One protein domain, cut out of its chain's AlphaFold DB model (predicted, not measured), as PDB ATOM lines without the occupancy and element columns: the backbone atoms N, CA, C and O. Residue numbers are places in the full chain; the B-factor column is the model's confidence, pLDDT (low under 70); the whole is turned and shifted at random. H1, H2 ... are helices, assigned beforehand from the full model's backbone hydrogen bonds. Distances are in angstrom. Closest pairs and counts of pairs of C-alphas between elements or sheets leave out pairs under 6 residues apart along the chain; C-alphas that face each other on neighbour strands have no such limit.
ATOM      1  N   THR A 102      28.021  22.986  34.452       96.75
ATOM      2  CA  THR A 102      28.278  24.166  35.294       96.75
ATOM      3  C   THR A 102      27.010  24.737  35.921       96.75
ATOM      4  O   THR A 102      27.102  25.357  36.976       96.75
ATOM      5  N   GLY A 103      25.831  24.474  35.346       95.69
ATOM      6  CA  GLY A 103      24.548  24.894  35.922       95.69
ATOM      7  C   GLY A 103      24.225  24.231  37.265       95.69
ATOM      8  O   GLY A 103      23.449  24.780  38.038       95.69
ATOM      9  N   CYS A 104      24.847  23.084  37.563       96.38
ATOM     10  CA  CYS A 104      24.673  22.378  38.834       96.38
ATOM     11  C   CYS A 104      25.961  22.289  39.649       96.38
ATOM     12  O   CYS A 104      25.906  22.331  40.866       96.38
ATOM     13  N   HIS A 105      27.129  22.140  39.020       96.94
ATOM     14  CA  HIS A 105      28.361  21.830  39.751       96.94
ATOM     15  C   HIS A 105      29.196  23.056  40.140       96.94
ATOM     16  O   HIS A 105      30.126  22.922  40.939       96.94
ATOM     17  N   MET A 106      28.889  24.253  39.629       97.31
ATOM     18  CA  MET A 106      29.605  25.460  40.052       97.31
ATOM     19  C   MET A 106      29.429  25.699  41.563       97.31
ATOM     20  O   MET A 106      28.308  25.571  42.057       97.31
ATOM     21  N   PRO A 107      30.491  26.068  42.312       96.31
ATOM     22  CA  PRO A 107      30.429  26.204  43.771       96.31
ATOM     23  C   PRO A 107      29.282  27.084  44.282       96.31
ATOM     24  O   PRO A 107      28.678  26.762  45.301       96.31
ATOM     25  N   VAL A 108      28.954  28.144  43.538       95.81
ATOM     26  CA  VAL A 108      27.897  29.110  43.871       95.81
ATOM     27  C   VAL A 108      26.475  28.532  43.834       95.81
ATOM     28  O   VAL A 108      25.605  29.076  44.498       95.81
ATOM     29  N   VAL A 109      26.236  27.434  43.105       95.88
ATOM     30  CA  VAL A 109      24.906  26.789  42.975       95.88
ATOM     31  C   VAL A 109      24.874  25.340  43.464       95.88
ATOM     32  O   VAL A 109      23.806  24.806  43.751       95.88
ATOM     33  N   ALA A 110      26.028  24.679  43.583       95.31
ATOM     34  CA  ALA A 110      26.090  23.238  43.818       95.31
ATOM     35  C   ALA A 110      25.399  22.786  45.099       95.31
ATOM     36  O   ALA A 110      24.748  21.743  45.109       95.31
ATOM     37  N   LYS A 111      25.492  23.585  46.164       93.62
ATOM     38  CA  LYS A 111      24.818  23.283  47.427       93.62
ATOM     39  C   LYS A 111      23.297  23.250  47.261       93.62
ATOM     40  O   LYS A 111      22.669  22.309  47.739       93.62
ATOM     41  N   ASP A 112      22.736  24.234  46.565       94.81
ATOM     42  CA  ASP A 112      21.290  24.366  46.365       94.81
ATOM     43  C   ASP A 112      20.759  23.288  45.411       94.81
ATOM     44  O   ASP A 112      19.652  22.786  45.586       94.81
ATOM     45  N   MET A 113      21.595  22.855  44.463       94.25
ATOM     46  CA  MET A 113      21.303  21.753  43.543       94.25
ATOM     47  C   MET A 113      21.570  20.360  44.140       94.25
ATOM     48  O   MET A 113      21.363  19.353  43.463       94.25
ATOM     49  N   GLY A 114      22.073  20.266  45.379       92.06
ATOM     50  CA  GLY A 114      22.470  18.991  45.992       92.06
ATOM     51  C   GLY A 114      23.626  18.282  45.268       92.06
ATOM     52  O   GLY A 114      23.817  17.074  45.424       92.06
ATOM     53  N   ALA A 115      24.399  19.018  44.469       93.75
ATOM     54  CA  ALA A 115      25.506  18.518  43.669       93.75
ATOM     55  C   ALA A 115      26.848  18.637  44.412       93.75
ATOM     56  O   ALA A 115      27.047  19.483  45.284       93.75
ATOM     57  N   THR A 116      27.821  17.800  44.043       93.88
ATOM     58  CA  THR A 116      29.204  17.969  44.519       93.88
ATOM     59  C   THR A 116      29.827  19.175  43.807       93.88
ATOM     60  O   THR A 116      29.898  19.144  42.576       93.88
ATOM     61  N   PRO A 117      30.308  20.207  44.523       96.00
ATOM     62  CA  PRO A 117      30.919  21.367  43.887       96.00
ATOM     63  C   PRO A 117      32.217  20.987  43.169       96.00
ATOM     64  O   PRO A 117      32.983  20.141  43.644       96.00
ATOM     65  N   ILE A 118      32.485  21.645  42.041       96.69
ATOM     66  CA  ILE A 118      33.775  21.553  41.357       96.69
ATOM     67  C   ILE A 118      34.877  21.992  42.347       96.69
ATOM     68  O   ILE A 118      34.773  23.068  42.936       96.69
ATOM     69  N   PRO A 119      35.941  21.193  42.561       95.31
ATOM     70  CA  PRO A 119      36.986  21.541  43.519       95.31
ATOM     71  C   PRO A 119      37.879  22.670  42.995       95.31
ATOM     72  O   PRO A 119      38.044  22.824  41.782       95.31
ATOM     73  N   LYS A 120      38.568  23.365  43.915       93.75
ATOM     74  CA  LYS A 120      39.482  24.490  43.625       93.75
ATOM     75  C   LYS A 120      40.483  24.204  42.503       93.75
ATOM     76  O   LYS A 120      40.826  25.099  41.741       93.75
ATOM     77  N   SER A 121      40.880  22.943  42.322       92.38
ATOM     78  CA  SER A 121      41.794  22.554  41.245       92.38
ATOM     79  C   SER A 121      41.315  22.922  39.843       92.38
ATOM     80  O   SER A 121      42.150  23.128  38.966       92.38
ATOM     81  N   HIS A 122      40.005  23.036  39.613       95.44
ATOM     82  CA  HIS A 122      39.469  23.452  38.314       95.44
ATOM     83  C   HIS A 122      39.480  24.959  38.093       95.44
ATOM     84  O   HIS A 122      39.366  25.404  36.960       95.44
ATOM     85  N   PHE A 123      39.679  25.722  39.156       94.81
ATOM     86  CA  PHE A 123      39.852  27.168  39.142       94.81
ATOM     87  C   PHE A 123      41.341  27.520  39.184       94.81
ATOM     88  O   PHE A 123      41.716  28.651  39.444       94.81
ATOM     89  N   THR A 124      42.223  26.534  38.967       91.06
ATOM     90  CA  THR A 124      43.670  26.725  39.007       91.06
ATOM     91  C   THR A 124      44.318  26.335  37.678       91.06
ATOM     92  O   THR A 124      44.222  25.186  37.234       91.06
ATOM     93  N   ASN A 125      45.040  27.264  37.051       90.62
ATOM     94  CA  ASN A 125      45.869  26.988  35.884       90.62
ATOM     95  C   ASN A 125      47.256  26.484  36.309       90.62
ATOM     96  O   ASN A 125      48.154  27.256  36.625       90.62
ATOM     97  N   LEU A 126      47.441  25.164  36.275       84.44
ATOM     98  CA  LEU A 126      48.671  24.489  36.711       84.44
ATOM     99  C   LEU A 126      49.833  24.540  35.697       84.44
ATOM    100  O   LEU A 126      50.839  23.854  35.885       84.44
ATOM    101  N   ARG A 127      49.723  25.301  34.602       83.69
ATOM    102  CA  ARG A 127      50.821  25.437  33.631       83.69
ATOM    103  C   ARG A 127      51.966  26.255  34.240       83.69
ATOM    104  O   ARG A 127      51.738  27.319  34.806       83.69
ATOM    105  N   LYS A 128      53.208  25.776  34.072       71.94
ATOM    106  CA  LYS A 128      54.432  26.376  34.651       71.94
ATOM    107  C   LYS A 128      54.598  27.867  34.334       71.94
ATOM    108  O   LYS A 128      55.086  28.619  35.168       71.94
ATOM    109  N   GLU A 129      54.166  28.279  33.149       73.00
ATOM    110  CA  GLU A 129      54.294  29.645  32.631       73.00
ATOM    111  C   GLU A 129      53.472  30.682  33.420       73.00
ATOM    112  O   GLU A 129      53.755  31.871  33.345       73.00
ATOM    113  N   MET A 130      52.499  30.245  34.228       64.25
ATOM    114  CA  MET A 130      51.610  31.129  34.996       64.25
ATOM    115  C   MET A 130      52.177  31.566  36.361       64.25
ATOM    116  O   MET A 130      51.582  32.405  37.042       64.25
ATOM    117  N   GLY A 131      53.319  31.011  36.790       64.19
ATOM    118  CA  GLY A 131      53.907  31.288  38.106       64.19
ATOM    119  C   GLY A 131      53.000  30.898  39.289       64.19
ATOM    120  O   GLY A 131      52.001  30.199  39.143       64.19
ATOM    121  N   GLU A 132      53.354  31.303  40.513       62.09
ATOM    122  CA  GLU A 132      52.521  31.042  41.709       62.09
ATOM    123  C   GLU A 132      51.333  32.007  41.815       62.09
ATOM    124  O   GLU A 132      50.238  31.610  42.195       62.09
ATOM    125  N   LYS A 133      51.539  33.274  41.435       55.34
ATOM    126  CA  LYS A 133      50.544  34.348  41.575       55.34
ATOM    127  C   LYS A 133      49.443  34.318  40.505       55.34
ATOM    128  O   LYS A 133      48.395  34.901  40.732       55.34
ATOM    129  N   GLY A 134      49.674  33.647  39.370       60.84
ATOM    130  CA  GLY A 134      48.707  33.481  38.272       60.84
ATOM    131  C   GLY A 134      48.081  32.085  38.198       60.84
ATOM    132  O   GLY A 134      47.447  31.749  37.198       60.84
ATOM    133  N   ARG A 135      48.295  31.252  39.227       77.19
ATOM    134  CA  ARG A 135      47.756  29.891  39.291       77.19
ATOM    135  C   ARG A 135      46.271  29.893  39.632       77.19
ATOM    136  O   ARG A 135      45.546  29.143  39.002       77.19
ATOM    137  N   ASP A 136      45.829  30.699  40.588       87.56
ATOM    138  CA  ASP A 136      44.448  30.720  41.090       87.56
ATOM    139  C   ASP A 136      43.595  31.754  40.336       87.56
ATOM    140  O   ASP A 136      43.933  32.936  40.311       87.56
ATOM    141  N   LEU A 137      42.502  31.309  39.716       89.31
ATOM    142  CA  LEU A 137      41.534  32.137  38.988       89.31
ATOM    143  C   LEU A 137      40.338  32.537  39.872       89.31
ATOM    144  O   LEU A 137      39.343  33.072  39.382       89.31
ATOM    145  N   GLY A 138      40.413  32.271  41.181       89.31
ATOM    146  CA  GLY A 138      39.346  32.571  42.126       89.31
ATOM    147  C   GLY A 138      38.123  31.698  41.864       89.31
ATOM    148  O   GLY A 138      38.162  30.485  42.056       89.31
ATOM    149  N   GLU A 139      37.029  32.322  41.436       89.75
ATOM    150  CA  GLU A 139      35.763  31.642  41.136       89.75
ATOM    151  C   GLU A 139      35.572  31.377  39.634       89.75
ATOM    152  O   GLU A 139      34.588  30.752  39.231       89.75
ATOM    153  N   GLU A 140      36.516  31.810  38.789       92.00
ATOM    154  CA  GLU A 140      36.441  31.599  37.346       92.00
ATOM    155  C   GLU A 140      36.978  30.218  36.954       92.00
ATOM    156  O   GLU A 140      38.128  29.853  37.221       92.00
ATOM    157  N   LEU A 141      36.129  29.422  36.301       94.81
ATOM    158  CA  LEU A 141      36.511  28.103  35.815       94.81
ATOM    159  C   LEU A 141      37.655  28.232  34.800       94.81
ATOM    160  O   LEU A 141      37.536  28.923  33.788       94.81
ATOM    161  N   TYR A 142      38.749  27.505  35.028       93.81
ATOM    162  CA  TYR A 142      39.845  27.466  34.072       93.81
ATOM    163  C   TYR A 142      39.364  26.834  32.766       93.81
ATOM    164  O   TYR A 142      38.984  25.663  32.727       93.81
ATOM    165  N   GLN A 143      39.464  27.586  31.671       93.44
ATOM    166  CA  GLN A 143      38.984  27.155  30.355       93.44
ATOM    167  C   GLN A 143      39.658  25.864  29.854       93.44
ATOM    168  O   GLN A 143      39.048  25.089  29.121       93.44
ATOM    169  N   GLY A 144      40.871  25.549  30.327       92.38
ATOM    170  CA  GLY A 144      41.527  24.262  30.060       92.38
ATOM    171  C   GLY A 144      40.852  23.042  30.706       92.38
ATOM    172  O   GLY A 144      41.238  21.917  30.411       92.38
ATOM    173  N   ARG A 145      39.864  23.246  31.583       95.06
ATOM    174  CA  ARG A 145      39.051  22.208  32.241       95.06
ATOM    175  C   ARG A 145      37.548  22.398  32.009       95.06
ATOM    176  O   ARG A 145      36.737  21.758  32.671       95.06
ATOM    177  N   PHE A 146      37.175  23.263  31.065       96.75
ATOM    178  CA  PHE A 146      35.780  23.540  30.735       96.75
ATOM    179  C   PHE A 146      35.073  22.325  30.116       96.75
ATOM    180  O   PHE A 146      33.906  22.079  30.395       96.75
ATOM    181  N   ASN A 147      35.772  21.519  29.316       97.50
ATOM    182  CA  ASN A 147      35.200  20.315  28.717       97.50
ATOM    183  C   ASN A 147      35.324  19.116  29.676       97.50
ATOM    184  O   ASN A 147      36.304  18.372  29.660       97.50
ATOM    185  N   CYS A 148      34.310  18.950  30.527       97.75
ATOM    186  CA  CYS A 148      34.285  17.973  31.617       97.75
ATOM    187  C   CYS A 148      34.424  16.520  31.128       97.75
ATOM    188  O   CYS A 148      35.098  15.711  31.772       97.75
ATOM    189  N   SER A 149      33.840  16.203  29.966       96.56
ATOM    190  CA  SER A 149      33.834  14.851  29.389       96.56
ATOM    191  C   SER A 149      35.202  14.356  28.910       96.56
ATOM    192  O   SER A 149      35.340  13.190  28.558       96.56
ATOM    193  N   GLN A 150      36.234  15.208  28.916       96.94
ATOM    194  CA  GLN A 150      37.607  14.771  28.641       96.94
ATOM    195  C   GLN A 150      38.205  13.940  29.783       96.94
ATOM    196  O   GLN A 150      39.141  13.176  29.560       96.94
ATOM    197  N   CYS A 151      37.693  14.100  31.006       96.94
ATOM    198  CA  CYS A 151      38.219  13.419  32.192       96.94
ATOM    199  C   CYS A 151      37.146  12.659  32.973       96.94
ATOM    200  O   CYS A 151      37.448  11.634  33.578       96.94
ATOM    201  N   HIS A 152      35.911  13.158  32.981       97.38
ATOM    202  CA  HIS A 152      34.790  12.529  33.664       97.38
ATOM    203  C   HIS A 152      33.949  11.752  32.660       97.38
ATOM    204  O   HIS A 152      33.545  12.301  31.639       97.38
ATOM    205  N   ALA A 153      33.642  10.496  32.969       95.06
ATOM    206  CA  ALA A 153      32.769   9.680  32.136       95.06
ATOM    207  C   ALA A 153      31.637   9.051  32.967       95.06
ATOM    208  O   ALA A 153      31.812   8.810  34.169       95.06
ATOM    209  N   PRO A 154      30.470   8.794  32.355       95.00
ATOM    210  CA  PRO A 154      29.440   7.968  32.966       95.00
ATOM    211  C   PRO A 154      29.902   6.508  33.031       95.00
ATOM    212  O   PRO A 154      30.702   6.048  32.214       95.00
ATOM    213  N   GLN A 155      29.406   5.772  34.022       91.38
ATOM    214  CA  GLN A 155      29.687   4.342  34.175       91.38
ATOM    215  C   GLN A 155      28.549   3.502  33.606       91.38
ATOM    216  O   GLN A 155      27.373   3.757  33.870       91.38
ATOM    217  N   ALA A 156      28.920   2.476  32.845       92.00
ATOM    218  CA  ALA A 156      27.983   1.449  32.429       92.00
ATOM    219  C   ALA A 156      27.610   0.556  33.622       92.00
ATOM    220  O   ALA A 156      28.444   0.250  34.472       92.00
ATOM    221  N   LYS A 157      26.364   0.088  33.659       89.44
ATOM    222  CA  LYS A 157      25.845  -0.882  34.630       89.44
ATOM    223  C   LYS A 157      26.232  -2.305  34.205       89.44
ATOM    224  O   LYS A 157      25.368  -3.127  33.911       89.44
ATOM    225  N   LEU A 158      27.535  -2.567  34.115       89.19
ATOM    226  CA  LEU A 158      28.106  -3.854  33.718       89.19
ATOM    227  C   LEU A 158      29.245  -4.250  34.652       89.19
ATOM    228  O   LEU A 158      30.023  -3.405  35.095       89.19
ATOM    229  N   ASP A 159      29.377  -5.552  34.880       89.25
ATOM    230  CA  ASP A 159      30.545  -6.090  35.561       89.25
ATOM    231  C   ASP A 159      31.766  -6.077  34.624       89.25
ATOM    232  O   ASP A 159      31.638  -6.361  33.425       89.25
ATOM    233  N   PRO A 160      32.974  -5.784  35.141       89.75
ATOM    234  CA  PRO A 160      34.201  -5.938  34.373       89.75
ATOM    235  C   PRO A 160      34.362  -7.375  33.864       89.75
ATOM    236  O   PRO A 160      34.217  -8.330  34.626       89.75
ATOM    237  N   LEU A 161      34.752  -7.533  32.596       89.56
ATOM    238  CA  LEU A 161      34.972  -8.854  31.982       89.56
ATOM    239  C   LEU A 161      36.049  -9.679  32.700       89.56
ATOM    240  O   LEU A 161      36.027 -10.907  32.668       89.56
ATOM    241  N   VAL A 162      37.009  -8.998  33.325       92.00
ATOM    242  CA  VAL A 162      38.073  -9.599  34.127       92.00
ATOM    243  C   VAL A 162      38.239  -8.778  35.396       92.00
ATOM    244  O   VAL A 162      38.212  -7.546  35.369       92.00
ATOM    245  N   LYS A 163      38.446  -9.468  36.518       93.56
ATOM    246  CA  LYS A 163      38.694  -8.836  37.812       93.56
ATOM    247  C   LYS A 163      39.966  -7.983  37.774       93.56
ATOM    248  O   LYS A 163      41.040  -8.473  37.434       93.56
ATOM    249  N   ASN A 164      39.855  -6.738  38.231       93.62
ATOM    250  CA  ASN A 164      41.000  -5.889  38.537       93.62
ATOM    251  C   ASN A 164      41.392  -6.064  40.019       93.62
ATOM    252  O   ASN A 164      40.536  -5.994  40.900       93.62
ATOM    253  N   ASN A 165      42.676  -6.318  40.295       95.81
ATOM    254  CA  ASN A 165      43.204  -6.498  41.656       95.81
ATOM    255  C   ASN A 165      43.808  -5.215  42.258       95.81
ATOM    256  O   ASN A 165      44.339  -5.258  43.368       95.81
ATOM    257  N   PHE A 166      43.753  -4.092  41.538       95.75
ATOM    258  CA  PHE A 166      44.166  -2.787  42.037       95.75
ATOM    259  C   PHE A 166      43.384  -2.419  43.304       95.75
ATOM    260  O   PHE A 166      42.170  -2.613  43.384       95.75
ATOM    261  N   LYS A 167      44.091  -1.867  44.291       93.56
ATOM    262  CA  LYS A 167      43.509  -1.340  45.526       93.56
ATOM    263  C   LYS A 167      43.983   0.100  45.695       93.56
ATOM    264  O   LYS A 167      45.195   0.296  45.787       93.56
ATOM    265  N   PRO A 168      43.078   1.088  45.723       93.31
ATOM    266  CA  PRO A 168      43.488   2.452  45.986       93.31
ATOM    267  C   PRO A 168      43.974   2.617  47.417       93.31
ATOM    268  O   PRO A 168      43.402   2.046  48.347       93.31
ATOM    269  N   ASP A 169      44.985   3.462  47.567       91.00
ATOM    270  CA  ASP A 169      45.380   4.020  48.848       91.00
ATOM    271  C   ASP A 169      44.878   5.467  48.928       91.00
ATOM    272  O   ASP A 169      45.069   6.256  47.998       91.00
ATOM    273  N   PHE A 170      44.195   5.792  50.021       91.94
ATOM    274  CA  PHE A 170      43.664   7.123  50.285       91.94
ATOM    275  C   PHE A 170      44.248   7.615  51.600       91.94
ATOM    276  O   PHE A 170      43.888   7.116  52.666       91.94
ATOM    277  N   LYS A 171      45.081   8.659  51.540       86.25
ATOM    278  CA  LYS A 171      45.654   9.284  52.743       86.25
ATOM    279  C   LYS A 171      44.579   9.874  53.663       86.25
ATOM    280  O   LYS A 171      44.768   9.959  54.872       86.25
ATOM    281  N   ASN A 172      43.450  10.289  53.086       88.50
ATOM    282  CA  ASN A 172      42.297  10.837  53.791       88.50
ATOM    283  C   ASN A 172      41.021  10.099  53.341       88.50
ATOM    284  O   ASN A 172      40.740  10.087  52.143       88.50
ATOM    285  N   PRO A 173      40.194   9.549  54.254       90.62
ATOM    286  CA  PRO A 173      38.930   8.899  53.895       90.62
ATOM    287  C   PRO A 173      37.984   9.773  53.056       90.62
ATOM    288  O   PRO A 173      37.266   9.258  52.198       90.62
ATOM    289  N   ASN A 174      38.010  11.097  53.245       90.88
ATOM    290  CA  ASN A 174      37.188  12.034  52.474       90.88
ATOM    291  C   ASN A 174      37.630  12.143  51.004       90.88
ATOM    292  O   ASN A 174      36.815  12.480  50.140       90.88
ATOM    293  N   ALA A 175      38.885  11.797  50.691       91.88
ATOM    294  CA  ALA A 175      39.428  11.835  49.332       91.88
ATOM    295  C   ALA A 175      38.732  10.844  48.381       91.88
ATOM    296  O   ALA A 175      38.812  10.984  47.164       91.88
ATOM    297  N   LYS A 176      37.958   9.891  48.915       94.19
ATOM    298  CA  LYS A 176      37.083   9.016  48.123       94.19
ATOM    299  C   LYS A 176      36.014   9.770  47.335       94.19
ATOM    300  O   LYS A 176      35.573   9.281  46.300       94.19
ATOM    301  N   PHE A 177      35.587  10.941  47.817       93.44
ATOM    302  CA  PHE A 177      34.483  11.712  47.232       93.44
ATOM    303  C   PHE A 177      34.812  13.191  47.004       93.44
ATOM    304  O   PHE A 177      34.005  13.911  46.417       93.44
ATOM    305  N   GLN A 178      35.980  13.659  47.441       91.88
ATOM    306  CA  GLN A 178      36.431  15.045  47.312       91.88
ATOM    307  C   GLN A 178      37.886  15.084  46.839       91.88
ATOM    308  O   GLN A 178      38.603  14.098  46.951       91.88
ATOM    309  N   SER A 179      38.309  16.203  46.254       92.62
ATOM    310  CA  SER A 179      39.693  16.393  45.808       92.62
ATOM    311  C   SER A 179      40.408  17.341  46.760       92.62
ATOM    312  O   SER A 179      39.881  18.406  47.064       92.62
ATOM    313  N   ASN A 180      41.615  16.963  47.169       91.50
ATOM    314  CA  ASN A 180      42.582  17.777  47.910       91.50
ATOM    315  C   ASN A 180      43.777  18.180  47.024       91.50
ATOM    316  O   ASN A 180      44.809  18.604  47.534       91.50
ATOM    317  N   LEU A 181      43.654  18.041  45.694       91.19
ATOM    318  CA  LEU A 181      44.778  18.151  44.763       91.19
ATOM    319  C   LEU A 181      45.562  19.455  44.926       91.19
ATOM    320  O   LEU A 181      46.777  19.428  44.844       91.19
TER     321      LEU A 181
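What this domain is: This is residues 102 to 181 of the 190 residues of the protein "Periplasmic nitrate reductase, electron transfer subunit" of Campylobacterales bacterium (UniProt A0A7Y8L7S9). A loose, winding chain with little regular structure: short helices H1 and H2 make a small head, apart from H3, and residues 149 to 167 stick out as a wide loop before H4; residues 128 to 133 stick out elsewhere as a smaller loop. The printed part has 80 residues, with four named helices, H1 to H4 in order, and no named strand. The class is all helix, with 16 residues in named elements; the radius of gyration of the C-alphas is 15.9 A and the spans are 45 by 32 by 25 A.

Where its parts are: H1, residues 102 to 105, begins at C-alpha 102 (28.278, 24.166, 35.294) and measures 5.0 A. H2 is residues 107 to 110, 5.3 A; H3 is residues 120 to 123, 5.2 A. H4, residues 173 to 176, 6.1 A, ends at C-alpha 176 (37.083, 9.016, 48.123).

How they stand to each other: H1 and H2 are close but not clearly touching; their closest C-alphas, of Cys 104 and Ala 110, are 5.3 A apart. H3 is apart from H1, H2 and H4. The four helices are too short for an O i to N i+4 pair; the single O i to N i+3 pair is within hydrogen-bond range in H3 and H4, not in H1 or H2.

The domain as a whole: The C-alphas farthest apart, of Lys 133 and Leu 161, are 46.9 A apart. The link from H3 to H4 is long, 49 residues. The printed part has no cut; residues 130 to 134 have pLDDT under 70.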